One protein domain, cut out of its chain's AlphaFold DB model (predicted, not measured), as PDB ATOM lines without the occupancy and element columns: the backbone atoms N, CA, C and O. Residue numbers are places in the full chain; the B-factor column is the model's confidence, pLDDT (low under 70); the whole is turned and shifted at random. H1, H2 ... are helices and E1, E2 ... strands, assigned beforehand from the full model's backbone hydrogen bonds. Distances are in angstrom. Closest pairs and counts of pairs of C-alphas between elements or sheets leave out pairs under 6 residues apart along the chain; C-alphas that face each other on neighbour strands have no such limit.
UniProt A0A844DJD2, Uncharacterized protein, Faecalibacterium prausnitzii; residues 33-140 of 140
ATOM      1  N   THR A  33      16.462 -52.513 -25.592       70.06
ATOM      2  CA  THR A  33      17.283 -51.303 -25.583       70.06
ATOM      3  C   THR A  33      18.144 -51.320 -24.328       70.06
ATOM      4  O   THR A  33      17.638 -51.599 -23.239       70.06
ATOM      5  N   LEU A  34      19.450 -51.097 -24.468       71.88
ATOM      6  CA  LEU A  34      20.314 -50.883 -23.305       71.88
ATOM      7  C   LEU A  34      19.939 -49.556 -22.620       71.88
ATOM      8  O   LEU A  34      19.600 -48.605 -23.321       71.88
ATOM      9  N   PRO A  35      19.952 -49.489 -21.278       74.19
ATOM     10  CA  PRO A  35      19.415 -48.342 -20.554       74.19
ATOM     11  C   PRO A  35      20.228 -47.065 -20.812       74.19
ATOM     12  O   PRO A  35      21.449 -47.062 -20.662       74.19
ATOM     13  N   CYS A  36      19.528 -45.978 -21.131       83.94
ATOM     14  CA  CYS A  36      20.007 -44.596 -21.116       83.94
ATOM     15  C   CYS A  36      19.010 -43.734 -20.326       83.94
ATOM     16  O   CYS A  36      17.952 -44.231 -19.932       83.94
ATOM     17  N   LYS A  37      19.331 -42.462 -20.072       87.56
ATOM     18  CA  LYS A  37      18.335 -41.537 -19.514       87.56
ATOM     19  C   LYS A  37      17.250 -41.281 -20.554       87.56
ATOM     20  O   LYS A  37      17.563 -41.220 -21.745       87.56
ATOM     21  N   GLU A  38      16.006 -41.151 -20.102       86.81
ATOM     22  CA  GLU A  38      14.860 -40.881 -20.980       86.81
ATOM     23  C   GLU A  38      14.792 -39.401 -21.381       86.81
ATOM     24  O   GLU A  38      14.192 -39.061 -22.395       86.81
ATOM     25  N   GLU A  39      15.440 -38.528 -20.614       90.38
ATOM     26  CA  GLU A  39      15.593 -37.104 -20.889       90.38
ATOM     27  C   GLU A  39      16.887 -36.758 -21.649       90.38
ATOM     28  O   GLU A  39      17.907 -37.446 -21.552       90.38
ATOM     29  N   GLY A  40      16.872 -35.627 -22.358       92.31
ATOM     30  CA  GLY A  40      18.006 -35.112 -23.124       92.31
ATOM     31  C   GLY A  40      18.038 -35.598 -24.572       92.31
ATOM     32  O   GLY A  40      17.048 -36.078 -25.116       92.31
ATOM     33  N   LEU A  41      19.185 -35.446 -25.228       92.31
ATOM     34  CA  LEU A  41      19.363 -35.899 -26.603       92.31
ATOM     35  C   LEU A  41      19.897 -37.330 -26.599       92.31
ATOM     36  O   LEU A  41      20.969 -37.597 -26.053       92.31
ATOM     37  N   ILE A  42      19.145 -38.259 -27.183       92.75
ATOM     38  CA  ILE A  42      19.445 -39.689 -27.120       92.75
ATOM     39  C   ILE A  42      19.865 -40.173 -28.503       92.75
ATOM     40  O   ILE A  42      19.061 -40.221 -29.434       92.75
ATOM     41  N   LEU A  43      21.120 -40.597 -28.614       90.25
ATOM     42  CA  LEU A  43      21.643 -41.284 -29.785       90.25
ATOM     43  C   LEU A  43      21.422 -42.786 -29.622       90.25
ATOM     44  O   LEU A  43      21.833 -43.376 -28.625       90.25
ATOM     45  N   SER A  44      20.797 -43.411 -30.611       87.12
ATOM     46  CA  SER A  44      20.525 -44.845 -30.626       87.12
ATOM     47  C   SER A  44      21.085 -45.493 -31.881       87.12
ATOM     48  O   SER A  44      20.840 -45.013 -32.978       87.12
ATOM     49  N   ILE A  45      21.775 -46.621 -31.734       83.69
ATOM     50  CA  ILE A  45      22.076 -47.532 -32.838       83.69
ATOM     51  C   ILE A  45      21.112 -48.703 -32.726       83.69
ATOM     52  O   ILE A  45      21.142 -49.440 -31.740       83.69
ATOM     53  N   THR A  46      20.265 -48.880 -33.733       77.44
ATOM     54  CA  THR A  46      19.273 -49.952 -33.797       77.44
ATOM     55  C   THR A  46      19.618 -50.919 -34.915       77.44
ATOM     56  O   THR A  46      19.760 -50.529 -36.070       77.44
ATOM     57  N   THR A  47      19.698 -52.203 -34.581       69.81
ATOM     58  CA  THR A  47      19.888 -53.290 -35.542       69.81
ATOM     59  C   THR A  47      18.715 -54.267 -35.508       69.81
ATOM     60  O   THR A  47      18.016 -54.409 -34.495       69.81
ATOM     61  N   PHE A  48      18.495 -54.945 -36.633       67.50
ATOM     62  CA  PHE A  48      17.510 -56.009 -36.777       67.50
ATOM     63  C   PHE A  48      18.213 -57.365 -36.857       67.50
ATOM     64  O   PHE A  48      19.317 -57.474 -37.382       67.50
ATOM     65  N   ASP A  49      17.563 -58.437 -36.400       57.50
ATOM     66  CA  ASP A  49      18.165 -59.778 -36.366       57.50
ATOM     67  C   ASP A  49      18.332 -60.452 -37.749       57.50
ATOM     68  O   ASP A  49      18.649 -61.640 -37.830       57.50
ATOM     69  N   GLY A  50      18.119 -59.694 -38.831       52.56
ATOM     70  CA  GLY A  50      18.351 -60.088 -40.221       52.56
ATOM     71  C   GLY A  50      17.377 -61.122 -40.790       52.56
ATOM     72  O   GLY A  50      17.471 -61.447 -41.972       52.56
ATOM     73  N   LYS A  51      16.425 -61.650 -40.007       53.62
ATOM     74  CA  LYS A  51      15.629 -62.818 -40.424       53.62
ATOM     75  C   LYS A  51      14.527 -62.544 -41.453       53.62
ATOM     76  O   LYS A  51      14.038 -63.502 -42.042       53.62
ATOM     77  N   SER A  52      14.121 -61.293 -41.688       51.25
ATOM     78  CA  SER A  52      12.867 -60.999 -42.414       51.25
ATOM     79  C   SER A  52      12.990 -60.147 -43.686       51.25
ATOM     80  O   SER A  52      11.988 -59.591 -44.135       51.25
ATOM     81  N   GLU A  53      14.168 -60.001 -44.291       52.47
ATOM     82  CA  GLU A  53      14.331 -58.916 -45.274       52.47
ATOM     83  C   GLU A  53      14.741 -59.307 -46.699       52.47
ATOM     84  O   GLU A  53      14.523 -58.527 -47.623       52.47
ATOM     85  N   SER A  54      15.255 -60.513 -46.944       49.28
ATOM     86  CA  SER A  54      15.541 -60.932 -48.324       49.28
ATOM     87  C   SER A  54      14.281 -61.502 -48.980       49.28
ATOM     88  O   SER A  54      13.936 -62.662 -48.763       49.28
ATOM     89  N   LYS A  55      13.586 -60.699 -49.795       51.03
ATOM     90  CA  LYS A  55      12.641 -61.239 -50.789       51.03
ATOM     91  C   LYS A  55      13.432 -61.658 -52.034       51.03
ATOM     92  O   LYS A  55      14.474 -61.056 -52.307       51.03
ATOM     93  N   PRO A  56      12.970 -62.644 -52.826       49.62
ATOM     94  CA  PRO A  56      13.557 -62.895 -54.138       49.62
ATOM     95  C   PRO A  56      13.649 -61.579 -54.924       49.62
ATOM     96  O   PRO A  56      12.672 -60.836 -54.987       49.62
ATOM     97  N   PHE A  57      14.830 -61.286 -55.472       44.97
ATOM     98  CA  PHE A  57      15.153 -60.060 -56.222       44.97
ATOM     99  C   PHE A  57      15.224 -58.745 -55.422       44.97
ATOM    100  O   PHE A  57      15.544 -57.716 -56.011       44.97
ATOM    101  N   LEU A  58      15.022 -58.760 -54.099       38.44
ATOM    102  CA  LEU A  58      15.208 -57.591 -53.235       38.44
ATOM    103  C   LEU A  58      16.351 -57.852 -52.250       38.44
ATOM    104  O   LEU A  58      16.204 -58.602 -51.283       38.44
ATOM    105  N   LYS A  59      17.509 -57.235 -52.504       39.41
ATOM    106  CA  LYS A  59      18.627 -57.258 -51.558       39.41
ATOM    107  C   LYS A  59      18.326 -56.290 -50.420       39.41
ATOM    108  O   LYS A  59      18.251 -55.090 -50.653       39.41
ATOM    109  N   CYS A  60      18.206 -56.808 -49.203       48.03
ATOM    110  CA  CYS A  60      18.257 -55.977 -48.008       48.03
ATOM    111  C   CYS A  60      19.668 -56.004 -47.436       48.03
ATOM    112  O   CYS A  60      20.146 -57.027 -46.941       48.03
ATOM    113  N   PHE A  61      20.341 -54.866 -47.542       50.59
ATOM    114  CA  PHE A  61      21.685 -54.661 -47.027       50.59
ATOM    115  C   PHE A  61      21.589 -54.274 -45.551       50.59
ATOM    116  O   PHE A  61      21.642 -53.094 -45.238       50.59
ATOM    117  N   GLY A  62      21.369 -55.281 -44.691       52.22
ATOM    118  CA  GLY A  62      21.387 -55.217 -43.221       52.22
ATOM    119  C   GLY A  62      21.244 -53.818 -42.625       52.22
ATOM    120  O   GLY A  62      22.241 -53.133 -42.413       52.22
ATOM    121  N   HIS A  63      20.013 -53.395 -42.350       64.31
ATOM    122  CA  HIS A  63      19.760 -52.030 -41.911       64.31
ATOM    123  C   HIS A  63      20.183 -51.833 -40.447       64.31
ATOM    124  O   HIS A  63      19.507 -52.285 -39.519       64.31
ATOM    125  N   THR A  64      21.321 -51.166 -40.251       67.19
ATOM    126  CA  THR A  64      21.650 -50.520 -38.978       67.19
ATOM    127  C   THR A  64      21.199 -49.071 -39.070       67.19
ATOM    128  O   THR A  64      21.639 -48.342 -39.955       67.19
ATOM    129  N   TRP A  65      20.319 -48.674 -38.160       75.81
ATOM    130  CA  TRP A  65      19.767 -47.328 -38.085       75.81
ATOM    131  C   TRP A  65      20.454 -46.564 -36.972       75.81
ATOM    132  O   TRP A  65      20.664 -47.105 -35.886       75.81
ATOM    133  N   ILE A  66      20.737 -45.297 -37.229       81.00
ATOM    134  CA  ILE A  66      21.098 -44.334 -36.206       81.00
ATOM    135  C   ILE A  66      19.872 -43.451 -35.973       81.00
ATOM    136  O   ILE A  66      19.294 -42.917 -36.914       81.00
ATOM    137  N   GLY A  67      19.431 -43.353 -34.726       86.12
ATOM    138  CA  GLY A  67      18.315 -42.514 -34.310       86.12
ATOM    139  C   GLY A  67      18.784 -41.424 -33.360       86.12
ATOM    140  O   GLY A  67      19.586 -41.694 -32.469       86.12
ATOM    141  N   LEU A  68      18.255 -40.220 -33.533       89.00
ATOM    142  CA  LEU A  68      18.371 -39.111 -32.593       89.00
ATOM    143  C   LEU A  68      16.972 -38.799 -32.067       89.00
ATOM    144  O   LEU A  68      16.143 -38.284 -32.814       89.00
ATOM    145  N   ASP A  69      16.707 -39.163 -30.812       91.31
ATOM    146  CA  ASP A  69      15.474 -38.818 -30.093       91.31
ATOM    147  C   ASP A  69      15.720 -37.543 -29.287       91.31
ATOM    148  O   ASP A  69      16.636 -37.495 -28.456       91.31
ATOM    149  N   ASN A  70      14.934 -36.505 -29.553       93.44
ATOM    150  CA  ASN A  70      15.054 -35.245 -28.850       93.44
ATOM    151  C   ASN A  70      14.083 -35.196 -27.663       93.44
ATOM    152  O   ASN A  70      12.874 -35.086 -27.845       93.44
ATOM    153  N   ARG A  71      14.628 -35.231 -26.443       94.81
ATOM    154  CA  ARG A  71      13.900 -35.064 -25.171       94.81
ATOM    155  C   ARG A  71      14.503 -33.943 -24.328       94.81
ATOM    156  O   ARG A  71      14.579 -34.040 -23.102       94.81
ATOM    157  N   THR A  72      15.050 -32.925 -24.989       94.38
ATOM    158  CA  THR A  72      15.788 -31.828 -24.343       94.38
ATOM    159  C   THR A  72      14.888 -30.706 -23.824       94.38
ATOM    160  O   THR A  72      15.334 -29.920 -22.992       94.38
ATOM    161  N   GLY A  73      13.628 -30.640 -24.265       95.69
ATOM    162  CA  GLY A  73      12.697 -29.553 -23.956       95.69
ATOM    163  C   GLY A  73      12.749 -28.372 -24.936       95.69
ATOM    164  O   GLY A  73      11.983 -27.421 -24.777       95.69
ATOM    165  N   HIS A  74      13.604 -28.414 -25.963       96.44
ATOM    166  CA  HIS A  74      13.674 -27.414 -27.037       96.44
ATOM    167  C   HIS A  74      13.952 -28.063 -28.396       96.44
ATOM    168  O   HIS A  74      14.258 -29.245 -28.487       96.44
ATOM    169  N   THR A  75      13.807 -27.302 -29.486       96.12
ATOM    170  CA  THR A  75      14.134 -27.799 -30.834       96.12
ATOM    171  C   THR A  75      15.646 -27.854 -31.017       96.12
ATOM    172  O   THR A  75      16.312 -26.833 -30.847       96.12
ATOM    173  N   VAL A  76      16.163 -29.014 -31.419       95.19
ATOM    174  CA  VAL A  76      17.559 -29.189 -31.848       95.19
ATOM    175  C   VAL A  76      17.622 -29.299 -33.368       95.19
ATOM    176  O   VAL A  76      16.608 -29.547 -34.021       95.19
ATOM    177  N   TYR A  77      18.801 -29.107 -33.945       91.19
ATOM    178  CA  TYR A  77      19.004 -29.183 -35.388       91.19
ATOM    179  C   TYR A  77      20.081 -30.216 -35.703       91.19
ATOM    180  O   TYR A  77      21.062 -30.325 -34.975       91.19
ATOM    181  N   LEU A  78      19.858 -30.984 -36.769       87.50
ATOM    182  CA  LEU A  78      20.887 -31.778 -37.434       87.50
ATOM    183  C   LEU A  78      20.995 -31.258 -38.868       87.50
ATOM    184  O   LEU A  78      20.066 -31.446 -39.663       87.50
ATOM    185  N   LYS A  79      22.101 -30.591 -39.199       85.69
ATOM    186  CA  LYS A  79      22.230 -29.756 -40.401       85.69
ATOM    187  C   LYS A  79      21.045 -28.775 -40.474       85.69
ATOM    188  O   LYS A  79      20.713 -28.117 -39.491       85.69
ATOM    189  N   ASP A  80      20.337 -28.733 -41.601       85.62
ATOM    190  CA  ASP A  80      19.170 -27.864 -41.796       85.62
ATOM    191  C   ASP A  80      17.849 -28.483 -41.292       85.62
ATOM    192  O   ASP A  80      16.776 -27.885 -41.422       85.62
ATOM    193  N   ARG A  81      17.881 -29.699 -40.729       86.56
ATOM    194  CA  ARG A  81      16.680 -30.394 -40.255       86.56
ATOM    195  C   ARG A  81      16.409 -30.050 -38.794       86.56
ATOM    196  O   ARG A  81      17.102 -30.519 -37.897       86.56
ATOM    197  N   ALA A  82      15.327 -29.312 -38.561       91.38
ATOM    198  CA  ALA A  82      14.765 -29.135 -37.225       91.38
ATOM    199  C   ALA A  82      14.252 -30.469 -36.667       91.38
ATOM    200  O   ALA A  82      13.568 -31.208 -37.378       91.38
ATOM    201  N   ILE A  83      14.528 -30.739 -35.396       92.31
ATOM    202  CA  ILE A  83      14.028 -31.880 -34.630       92.31
ATOM    203  C   ILE A  83      13.361 -31.301 -33.371       92.31
ATOM    204  O   ILE A  83      14.048 -30.999 -32.390       92.31
ATOM    205  N   PRO A  84      12.042 -31.053 -33.397       95.19
ATOM    206  CA  PRO A  84      11.285 -30.596 -32.234       95.19
ATOM    207  C   PRO A  84      11.426 -31.528 -31.025       95.19
ATOM    208  O   PRO A  84      11.762 -32.704 -31.165       95.19
ATOM    209  N   ASP A  85      11.161 -31.004 -29.828       95.00
ATOM    210  CA  ASP A  85      11.099 -31.835 -28.624       95.00
ATOM    211  C   ASP A  85      10.002 -32.904 -28.758       95.00
ATOM    212  O   ASP A  85       8.905 -32.643 -29.257       95.00
ATOM    213  N   GLY A  86      10.320 -34.124 -28.336       89.69
ATOM    214  CA  GLY A  86       9.477 -35.304 -28.476       89.69
ATOM    215  C   GLY A  86       9.538 -35.987 -29.846       89.69
ATOM    216  O   GLY A  86       8.946 -37.062 -29.993       89.69
ATOM    217  N   GLU A  87      10.242 -35.411 -30.825       89.38
ATOM    218  CA  GLU A  87      10.447 -36.017 -32.140       89.38
ATOM    219  C   GLU A  87      11.772 -36.783 -32.236       89.38
ATOM    220  O   GLU A  87      12.749 -36.518 -31.535       89.38
ATOM    221  N   MET A  88      11.799 -37.742 -33.164       85.56
ATOM    222  CA  MET A  88      12.983 -38.515 -33.510       85.56
ATOM    223  C   MET A  88      13.270 -38.369 -34.999       85.56
ATOM    224  O   MET A  88      12.361 -38.454 -35.827       85.56
ATOM    225  N   VAL A  89      14.547 -38.242 -35.343       83.81
ATOM    226  CA  VAL A  89      15.019 -38.486 -36.707       83.81
ATOM    227  C   VAL A  89      15.797 -39.792 -36.747       83.81
ATOM    228  O   VAL A  89      16.569 -40.098 -35.839       83.81
ATOM    229  N   THR A  90      15.589 -40.575 -37.799       78.25
ATOM    230  CA  THR A  90      16.362 -41.788 -38.064       78.25
ATOM    231  C   THR A  90      17.073 -41.666 -39.389       78.25
ATOM    232  O   THR A  90      16.491 -41.183 -40.359       78.25
ATOM    233  N   PHE A  91      18.316 -42.128 -39.427       73.50
ATOM    234  CA  PHE A  91      19.082 -42.235 -40.649       73.50
ATOM    235  C   PHE A  91      19.819 -43.562 -40.756       73.50
ATOM    236  O   PHE A  91      20.297 -44.119 -39.766       73.50
ATOM    237  N   SER A  92      19.884 -44.080 -41.977       69.88
ATOM    238  CA  SER A  92      20.700 -45.245 -42.327       69.88
ATOM    239  C   SER A  92      22.021 -44.807 -42.945       69.88
ATOM    240  O   SER A  92      22.092 -43.748 -43.559       69.88
ATOM    241  N   VAL A  93      23.054 -45.638 -42.791       64.12
ATOM    242  CA  VAL A  93      24.384 -45.418 -43.369       64.12
ATOM    243  C   VAL A  93      24.742 -46.606 -44.257       64.12
ATOM    244  O   VAL A  93      24.784 -47.741 -43.779       64.12
ATOM    245  N   TRP A  94      25.052 -46.353 -45.531       66.88
ATOM    246  CA  TRP A  94      25.577 -47.375 -46.443       66.88
ATOM    247  C   TRP A  94      26.939 -46.989 -47.011       66.88
ATOM    248  O   TRP A  94      27.117 -45.903 -47.559       66.88
ATOM    249  N   ALA A  95      27.875 -47.937 -46.957       56.28
ATOM    250  CA  ALA A  95      29.093 -47.905 -47.755       56.28
ATOM    251  C   ALA A  95      28.849 -48.700 -49.047       56.28
ATOM    252  O   ALA A  95      28.771 -49.930 -49.023       56.28
ATOM    253  N   VAL A  96      28.694 -48.003 -50.174       58.91
ATOM    254  CA  VAL A  96      28.448 -48.633 -51.478       58.91
ATOM    255  C   VAL A  96      29.740 -48.641 -52.288       58.91
ATOM    256  O   VAL A  96      30.305 -47.596 -52.594       58.91
ATOM    257  N   SER A  97      30.214 -49.832 -52.660       51.22
ATOM    258  CA  SER A  97      31.397 -49.966 -53.516       51.22
ATOM    259  C   SER A  97      31.182 -49.237 -54.849       51.22
ATOM    260  O   SER A  97      30.200 -49.498 -55.542       51.22
ATOM    261  N   GLY A  98      32.092 -48.319 -55.193       56.66
ATOM    262  CA  GLY A  98      32.016 -47.501 -56.410       56.66
ATOM    263  C   GLY A  98      31.375 -46.118 -56.231       56.66
ATOM    264  O   GLY A  98      31.384 -45.340 -57.180       56.66
ATOM    265  N   LEU A  99      30.876 -45.788 -55.036       55.31
ATOM    266  CA  LEU A  99      30.445 -44.441 -54.650       55.31
ATOM    267  C   LEU A  99      31.362 -43.929 -53.532       55.31
ATOM    268  O   LEU A  99      31.607 -44.632 -52.553       55.31
ATOM    269  N   SER A 100      31.918 -42.729 -53.700       46.31
ATOM    270  CA  SER A 100      32.726 -42.078 -52.664       46.31
ATOM    271  C   SER A 100      31.822 -41.516 -51.568       46.31
ATOM    272  O   SER A 100      30.854 -40.827 -51.880       46.31
ATOM    273  N   GLY A 101      32.180 -41.757 -50.308       50.44
ATOM    274  CA  GLY A 101      31.439 -41.268 -49.143       50.44
ATOM    275  C   GLY A 101      30.427 -42.275 -48.595       50.44
ATOM    276  O   GLY A 101      30.349 -43.424 -49.034       50.44
ATOM    277  N   LEU A 102      29.679 -41.837 -47.588       53.34
ATOM    278  CA  LEU A 102      28.588 -42.595 -46.986       53.34
ATOM    279  C   LEU A 102      27.257 -42.049 -47.484       53.34
ATOM    280  O   LEU A 102      27.046 -40.840 -47.519       53.34
ATOM    281  N   LEU A 103      26.353 -42.946 -47.872       55.16
ATOM    282  CA  LEU A 103      24.993 -42.555 -48.217       55.16
ATOM    283  C   LEU A 103      24.155 -42.507 -46.943       55.16
ATOM    284  O   LEU A 103      24.093 -43.505 -46.220       55.16
ATOM    285  N   PHE A 104      23.510 -41.364 -46.714       53.94
ATOM    286  CA  PHE A 104      22.578 -41.145 -45.616       53.94
ATOM    287  C   PHE A 104      21.159 -41.035 -46.165       53.94
ATOM    288  O   PHE A 104      20.904 -40.219 -47.048       53.94
ATOM    289  N   ASP A 105      20.240 -41.832 -45.627       61.12
ATOM    290  CA  ASP A 105      18.807 -41.674 -45.883       61.12
ATOM    291  C   ASP A 105      18.124 -41.209 -44.603       61.12
ATOM    292  O   ASP A 105      18.122 -41.937 -43.613       61.12
ATOM    293  N   LEU A 106      17.624 -39.972 -44.602       53.72
ATOM    294  CA  LEU A 106      16.928 -39.352 -43.474       53.72
ATOM    295  C   LEU A 106      15.430 -39.612 -43.621       53.72
ATOM    296  O   LEU A 106      14.682 -38.778 -44.131       53.72
ATOM    297  N   GLU A 107      14.976 -40.765 -43.147       59.88
ATOM    298  CA  GLU A 107      13.563 -41.123 -43.193       59.88
ATOM    299  C   GLU A 107      12.944 -40.961 -41.800       59.88
ATOM    300  O   GLU A 107      13.152 -41.813 -40.936       59.88
ATOM    301  N   PRO A 108      12.135 -39.915 -41.544       51.50
ATOM    302  CA  PRO A 108      11.553 -39.675 -40.218       51.50
ATOM    303  C   PRO A 108      10.543 -40.751 -39.786       51.50
ATOM    304  O   PRO A 108      10.157 -40.807 -38.622       51.50
ATOM    305  N   CYS A 109      10.080 -41.604 -40.707       57.34
ATOM    306  CA  CYS A 109       8.997 -42.551 -40.441       57.34
ATOM    307  C   CYS A 109       9.286 -43.992 -40.880       57.34
ATOM    308  O   CYS A 109       8.381 -44.814 -40.796       57.34
ATOM    309  N   TYR A 110      10.492 -44.351 -41.334       63.72
ATOM    310  CA  TYR A 110      10.732 -45.695 -41.890       63.72
ATOM    311  C   TYR A 110      10.464 -46.817 -40.883       63.72
ATOM    312  O   TYR A 110       9.734 -47.771 -41.163       63.72
ATOM    313  N   ILE A 111      10.997 -46.681 -39.666       60.44
ATOM    314  CA  ILE A 111      10.796 -47.673 -38.601       60.44
ATOM    315  C   ILE A 111       9.300 -47.855 -38.308       60.44
ATOM    316  O   ILE A 111       8.836 -48.989 -38.159       60.44
ATOM    317  N   ALA A 112       8.552 -46.748 -38.280       62.97
ATOM    318  CA  ALA A 112       7.114 -46.745 -38.043       62.97
ATOM    319  C   ALA A 112       6.333 -47.370 -39.209       62.97
ATOM    320  O   ALA A 112       5.573 -48.317 -39.008       62.97
ATOM    321  N   ASN A 113       6.572 -46.892 -40.430       61.44
ATOM    322  CA  ASN A 113       5.846 -47.273 -41.641       61.44
ATOM    323  C   ASN A 113       6.016 -48.750 -41.995       61.44
ATOM    324  O   ASN A 113       5.091 -49.370 -42.515       61.44
ATOM    325  N   TYR A 114       7.176 -49.334 -41.691       64.62
ATOM    326  CA  TYR A 114       7.455 -50.739 -41.979       64.62
ATOM    327  C   TYR A 114       7.334 -51.655 -40.751       64.62
ATOM    328  O   TYR A 114       7.750 -52.812 -40.812       64.62
ATOM    329  N   GLY A 115       6.771 -51.168 -39.635       63.47
ATOM    330  CA  GLY A 115       6.493 -51.986 -38.450       63.47
ATOM    331  C   GLY A 115       7.743 -52.612 -37.824       63.47
ATOM    332  O   GLY A 115       7.695 -53.724 -37.299       63.47
ATOM    333  N   ARG A 116       8.885 -51.917 -37.876       66.25
ATOM    334  CA  ARG A 116      10.213 -52.457 -37.524       66.25
ATOM    335  C   ARG A 116      10.511 -52.461 -36.018       66.25
ATOM    336  O   ARG A 116      11.665 -52.528 -35.603       66.25
ATOM    337  N   TYR A 117       9.475 -52.392 -35.185       63.00
ATOM    338  CA  TYR A 117       9.592 -52.338 -33.725       63.00
ATOM    339  C   TYR A 117       9.838 -53.709 -33.082       63.00
ATOM    340  O   TYR A 117      10.495 -53.792 -32.044       63.00
ATOM    341  N   THR A 118       9.330 -54.788 -33.678       64.81
ATOM    342  CA  THR A 118       9.440 -56.148 -33.129       64.81
ATOM    343  C   THR A 118      10.816 -56.746 -33.415       64.81
ATOM    344  O   THR A 118      11.265 -56.731 -34.552       64.81
ATOM    345  N   GLY A 119      11.489 -57.302 -32.403       61.56
ATOM    346  CA  GLY A 119      12.784 -57.975 -32.566       61.56
ATOM    347  C   GLY A 119      14.005 -57.064 -32.709       61.56
ATOM    348  O   GLY A 119      15.108 -57.577 -32.904       61.56
ATOM    349  N   ARG A 120      13.836 -55.742 -32.579       73.19
ATOM    350  CA  ARG A 120      14.952 -54.789 -32.626       73.19
ATOM    351  C   ARG A 120      15.861 -54.903 -31.405       73.19
ATOM    352  O   ARG A 120      15.397 -55.109 -30.280       73.19
ATOM    353  N   LEU A 121      17.149 -54.689 -31.633       70.12
ATOM    354  CA  LEU A 121      18.142 -54.497 -30.585       70.12
ATOM    355  C   LEU A 121      18.708 -53.089 -30.726       70.12
ATOM    356  O   LEU A 121      19.173 -52.726 -31.806       70.12
ATOM    357  N   SER A 122      18.663 -52.313 -29.648       76.75
ATOM    358  CA  SER A 122      19.156 -50.941 -29.626       76.75
ATOM    359  C   SER A 122      20.216 -50.750 -28.546       76.75
ATOM    360  O   SER A 122      20.066 -51.205 -27.410       76.75
ATOM    361  N   LEU A 123      21.277 -50.035 -28.896       82.94
ATOM    362  CA  LEU A 123      22.205 -49.427 -27.952       82.94
ATOM    363  C   LEU A 123      21.935 -47.928 -27.957       82.94
ATOM    364  O   LEU A 123      22.024 -47.314 -29.017       82.94
ATOM    365  N   SER A 124      21.624 -47.362 -26.796       88.62
ATOM    366  CA  SER A 124      21.293 -45.947 -26.666       88.62
ATOM    367  C   SER A 124      22.218 -45.271 -25.663       88.62
ATOM    368  O   SER A 124      22.614 -45.875 -24.667       88.62
ATOM    369  N   THR A 125      22.567 -44.018 -25.932       92.00
ATOM    370  CA  THR A 125      23.347 -43.171 -25.031       92.00
ATOM    371  C   THR A 125      22.884 -41.730 -25.145       92.00
ATOM    372  O   THR A 125      22.495 -41.275 -26.219       92.00
ATOM    373  N   ASN A 126      22.961 -40.992 -24.044       93.25
ATOM    374  CA  ASN A 126      22.753 -39.554 -24.083       93.25
ATOM    375  C   ASN A 126      23.995 -38.880 -24.675       93.25
ATOM    376  O   ASN A 126      25.125 -39.250 -24.345       93.25
ATOM    377  N   ILE A 127      23.772 -37.899 -25.536       93.44
ATOM    378  CA  ILE A 127      24.798 -37.026 -26.104       93.44
ATOM    379  C   ILE A 127      24.417 -35.565 -25.838       93.44
ATOM    380  O   ILE A 127      23.276 -35.267 -25.491       93.44
ATOM    381  N   GLY A 128      25.375 -34.652 -25.957       92.62
ATOM    382  CA  GLY A 128      25.117 -33.216 -25.984       92.62
ATOM    383  C   GLY A 128      25.037 -32.687 -27.417       92.62
ATOM    384  O   GLY A 128      25.395 -33.370 -28.376       92.62
ATOM    385  N   GLU A 129      24.602 -31.438 -27.556       90.75
ATOM    386  CA  GLU A 129      24.558 -30.750 -28.853       90.75
ATOM    387  C   GLU A 129      25.959 -30.520 -29.447       90.75
ATOM    388  O   GLU A 129      26.113 -30.447 -30.660       90.75
ATOM    389  N   GLU A 130      27.015 -30.471 -28.629       91.25
ATOM    390  CA  GLU A 130      28.390 -30.407 -29.145       91.25
ATOM    391  C   GLU A 130      28.766 -31.665 -29.938       91.25
ATOM    392  O   GLU A 130      29.440 -31.572 -30.961       91.25
ATOM    393  N   GLN A 131      28.289 -32.841 -29.517       92.31
ATOM    394  CA  GLN A 131      28.485 -34.079 -30.267       92.31
ATOM    395  C   GLN A 131      27.668 -34.117 -31.566       92.31
ATOM    396  O   GLN A 131      28.062 -34.840 -32.478       92.31
ATOM    397  N   LEU A 132      26.577 -33.345 -31.688       87.75
ATOM    398  CA  LEU A 132      25.855 -33.233 -32.961       87.75
ATOM    399  C   LEU A 132      26.749 -32.644 -34.046       87.75
ATOM    400  O   LEU A 132      26.775 -33.189 -35.140       87.75
ATOM    401  N   LYS A 133      27.556 -31.628 -33.726       86.19
ATOM    402  CA  LYS A 133      28.500 -31.039 -34.690       86.19
ATOM    403  C   LYS A 133      29.496 -32.064 -35.225       86.19
ATOM    404  O   LYS A 133      29.733 -32.126 -36.418       86.19
ATOM    405  N   VAL A 134      30.010 -32.938 -34.357       88.00
ATOM    406  CA  VAL A 134      30.910 -34.028 -34.778       88.00
ATOM    407  C   VAL A 134      30.206 -34.998 -35.736       88.00
ATOM    408  O   VAL A 134      30.823 -35.512 -36.666       88.00
ATOM    409  N   ILE A 135      28.916 -35.268 -35.511       84.06
ATOM    410  CA  ILE A 135      28.104 -36.095 -36.411       84.06
ATOM    411  C   ILE A 135      27.867 -35.362 -37.737       84.06
ATOM    412  O   ILE A 135      27.978 -35.980 -38.789       84.06
ATOM    413  N   GLU A 136      27.571 -34.064 -37.701       84.25
ATOM    414  CA  GLU A 136      27.376 -33.233 -38.893       84.25
ATOM    415  C   GLU A 136      28.628 -33.191 -39.769       84.25
ATOM    416  O   GLU A 136      28.514 -33.469 -40.962       84.25
ATOM    417  N   ASP A 137      29.798 -32.953 -39.168       83.31
ATOM    418  CA  ASP A 137      31.105 -32.951 -39.837       83.31
ATOM    419  C   ASP A 137      31.408 -34.309 -40.492       83.31
ATOM    420  O   ASP A 137      32.030 -34.384 -41.547       83.31
ATOM    421  N   TYR A 138      30.965 -35.411 -39.880       79.44
ATOM    422  CA  TYR A 138      31.117 -36.754 -40.448       79.44
ATOM    423  C   TYR A 138      30.167 -37.031 -41.623       79.44
ATOM    424  O   TYR A 138      30.420 -37.922 -42.433       79.44
ATOM    425  N   MET A 139      29.042 -36.319 -41.688       73.88
ATOM    426  CA  MET A 139      28.049 -36.447 -42.753       73.88
ATOM    427  C   MET A 139      28.369 -35.574 -43.980       73.88
ATOM    428  O   MET A 139      27.537 -35.525 -44.893       73.88
ATOM    429  N   GLU A 140      29.461 -34.808 -43.976       62.34
ATOM    430  CA  GLU A 140      29.992 -34.082 -45.147       62.34
ATOM    431  C   GLU A 140      30.852 -34.982 -46.049       62.34
ATOM    432  O   GLU A 140      30.732 -34.825 -47.286       62.34
TER     433      GLU A 140
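AT A GLANCE: This is residues 33 to 140 of the 140 residues of an uncharacterized protein of Faecalibacterium prausnitzii (UniProt A0A844DJD2). A twisted wall of five antiparallel strands makes the body, and the small hairpin E3 and E4 sits with helix H2 at the end of this wall where E2 ends and E5 begins, H2 packing beside E3. From the other end of E1 and E2 the long loop of residues 48 to 63 reaches outward, while short helix H1 only grazes the sheet near E5. The printed part has 108 residues, with two named helices and seven named strands in the order E1 E2 E3 E4 E5 E6 H1 E7 H2. The large sheet has the order E6 E5 E2 E1 E7. The class is mixed, helices and strands, and the whole is compact, with a radius of gyration of the C-alphas of 14.6 A and spans of 45 by 33 by 21 A.

IN THESE COORDINATES: Strand E1, residues 40 to 47, begins at C-alpha 40 (18.006, -35.112, -23.124) and is 22.1 A long. E2, residues 64 to 71, is also 22.1 A long. E3 holds residues 76 to 78 and E4 residues 81 to 83. E5, residues 88 to 94, begins at C-alpha 88 (12.983, -38.515, -33.510) and measures 20.1 A. E6 is residues 103 to 106, and H1 is residues 110 to 113. E7, residues 121 to 127, measures 19.2 A. H2, residues 129 to 138, measures 14.6 A and ends at C-alpha 138 (31.117, -36.754, -40.448).

HOW THE PARTS SIT: In the large sheet, E1 and E2 form a hairpin, antiparallel at 161 degrees, with N 44 and O 67 at 2.8 A. E7, an edge strand, is antiparallel to E1, with N 45 and O 123 at 2.8 A. E5 is antiparallel to E2, with N 68 and O 89 at 2.9 A. E5 and E6 form a hairpin, with N 94 and O 103 at 3.1 A; E6 is the other edge strand. E3 and E4 form a third hairpin, with N 83 and O 76 at 2.8 A. The closest C-alphas of E3 and H2, those of Leu 78 and Glu 136, are 6.8 A apart. H2 only grazes the large sheet with residues 129 to 132, and H1 only grazes it with residues 110 to 111. H1 and H2 are apart. In H2, 4 of 6 O i to N i+4 pairs are within hydrogen-bond range; H1 is too short for such a pair.

THE WHOLE: The two C-alphas farthest apart, those of Pro 56 and Gly 73, are 45.0 A apart. The printed part has no cut, and it ends at residue 140, the chain's last. The link from E1 to E2, 16 residues, is long. The mean pLDDT of the printed part is 73.7; residues 47 to 64, 92 to 119 and 140 are under 70.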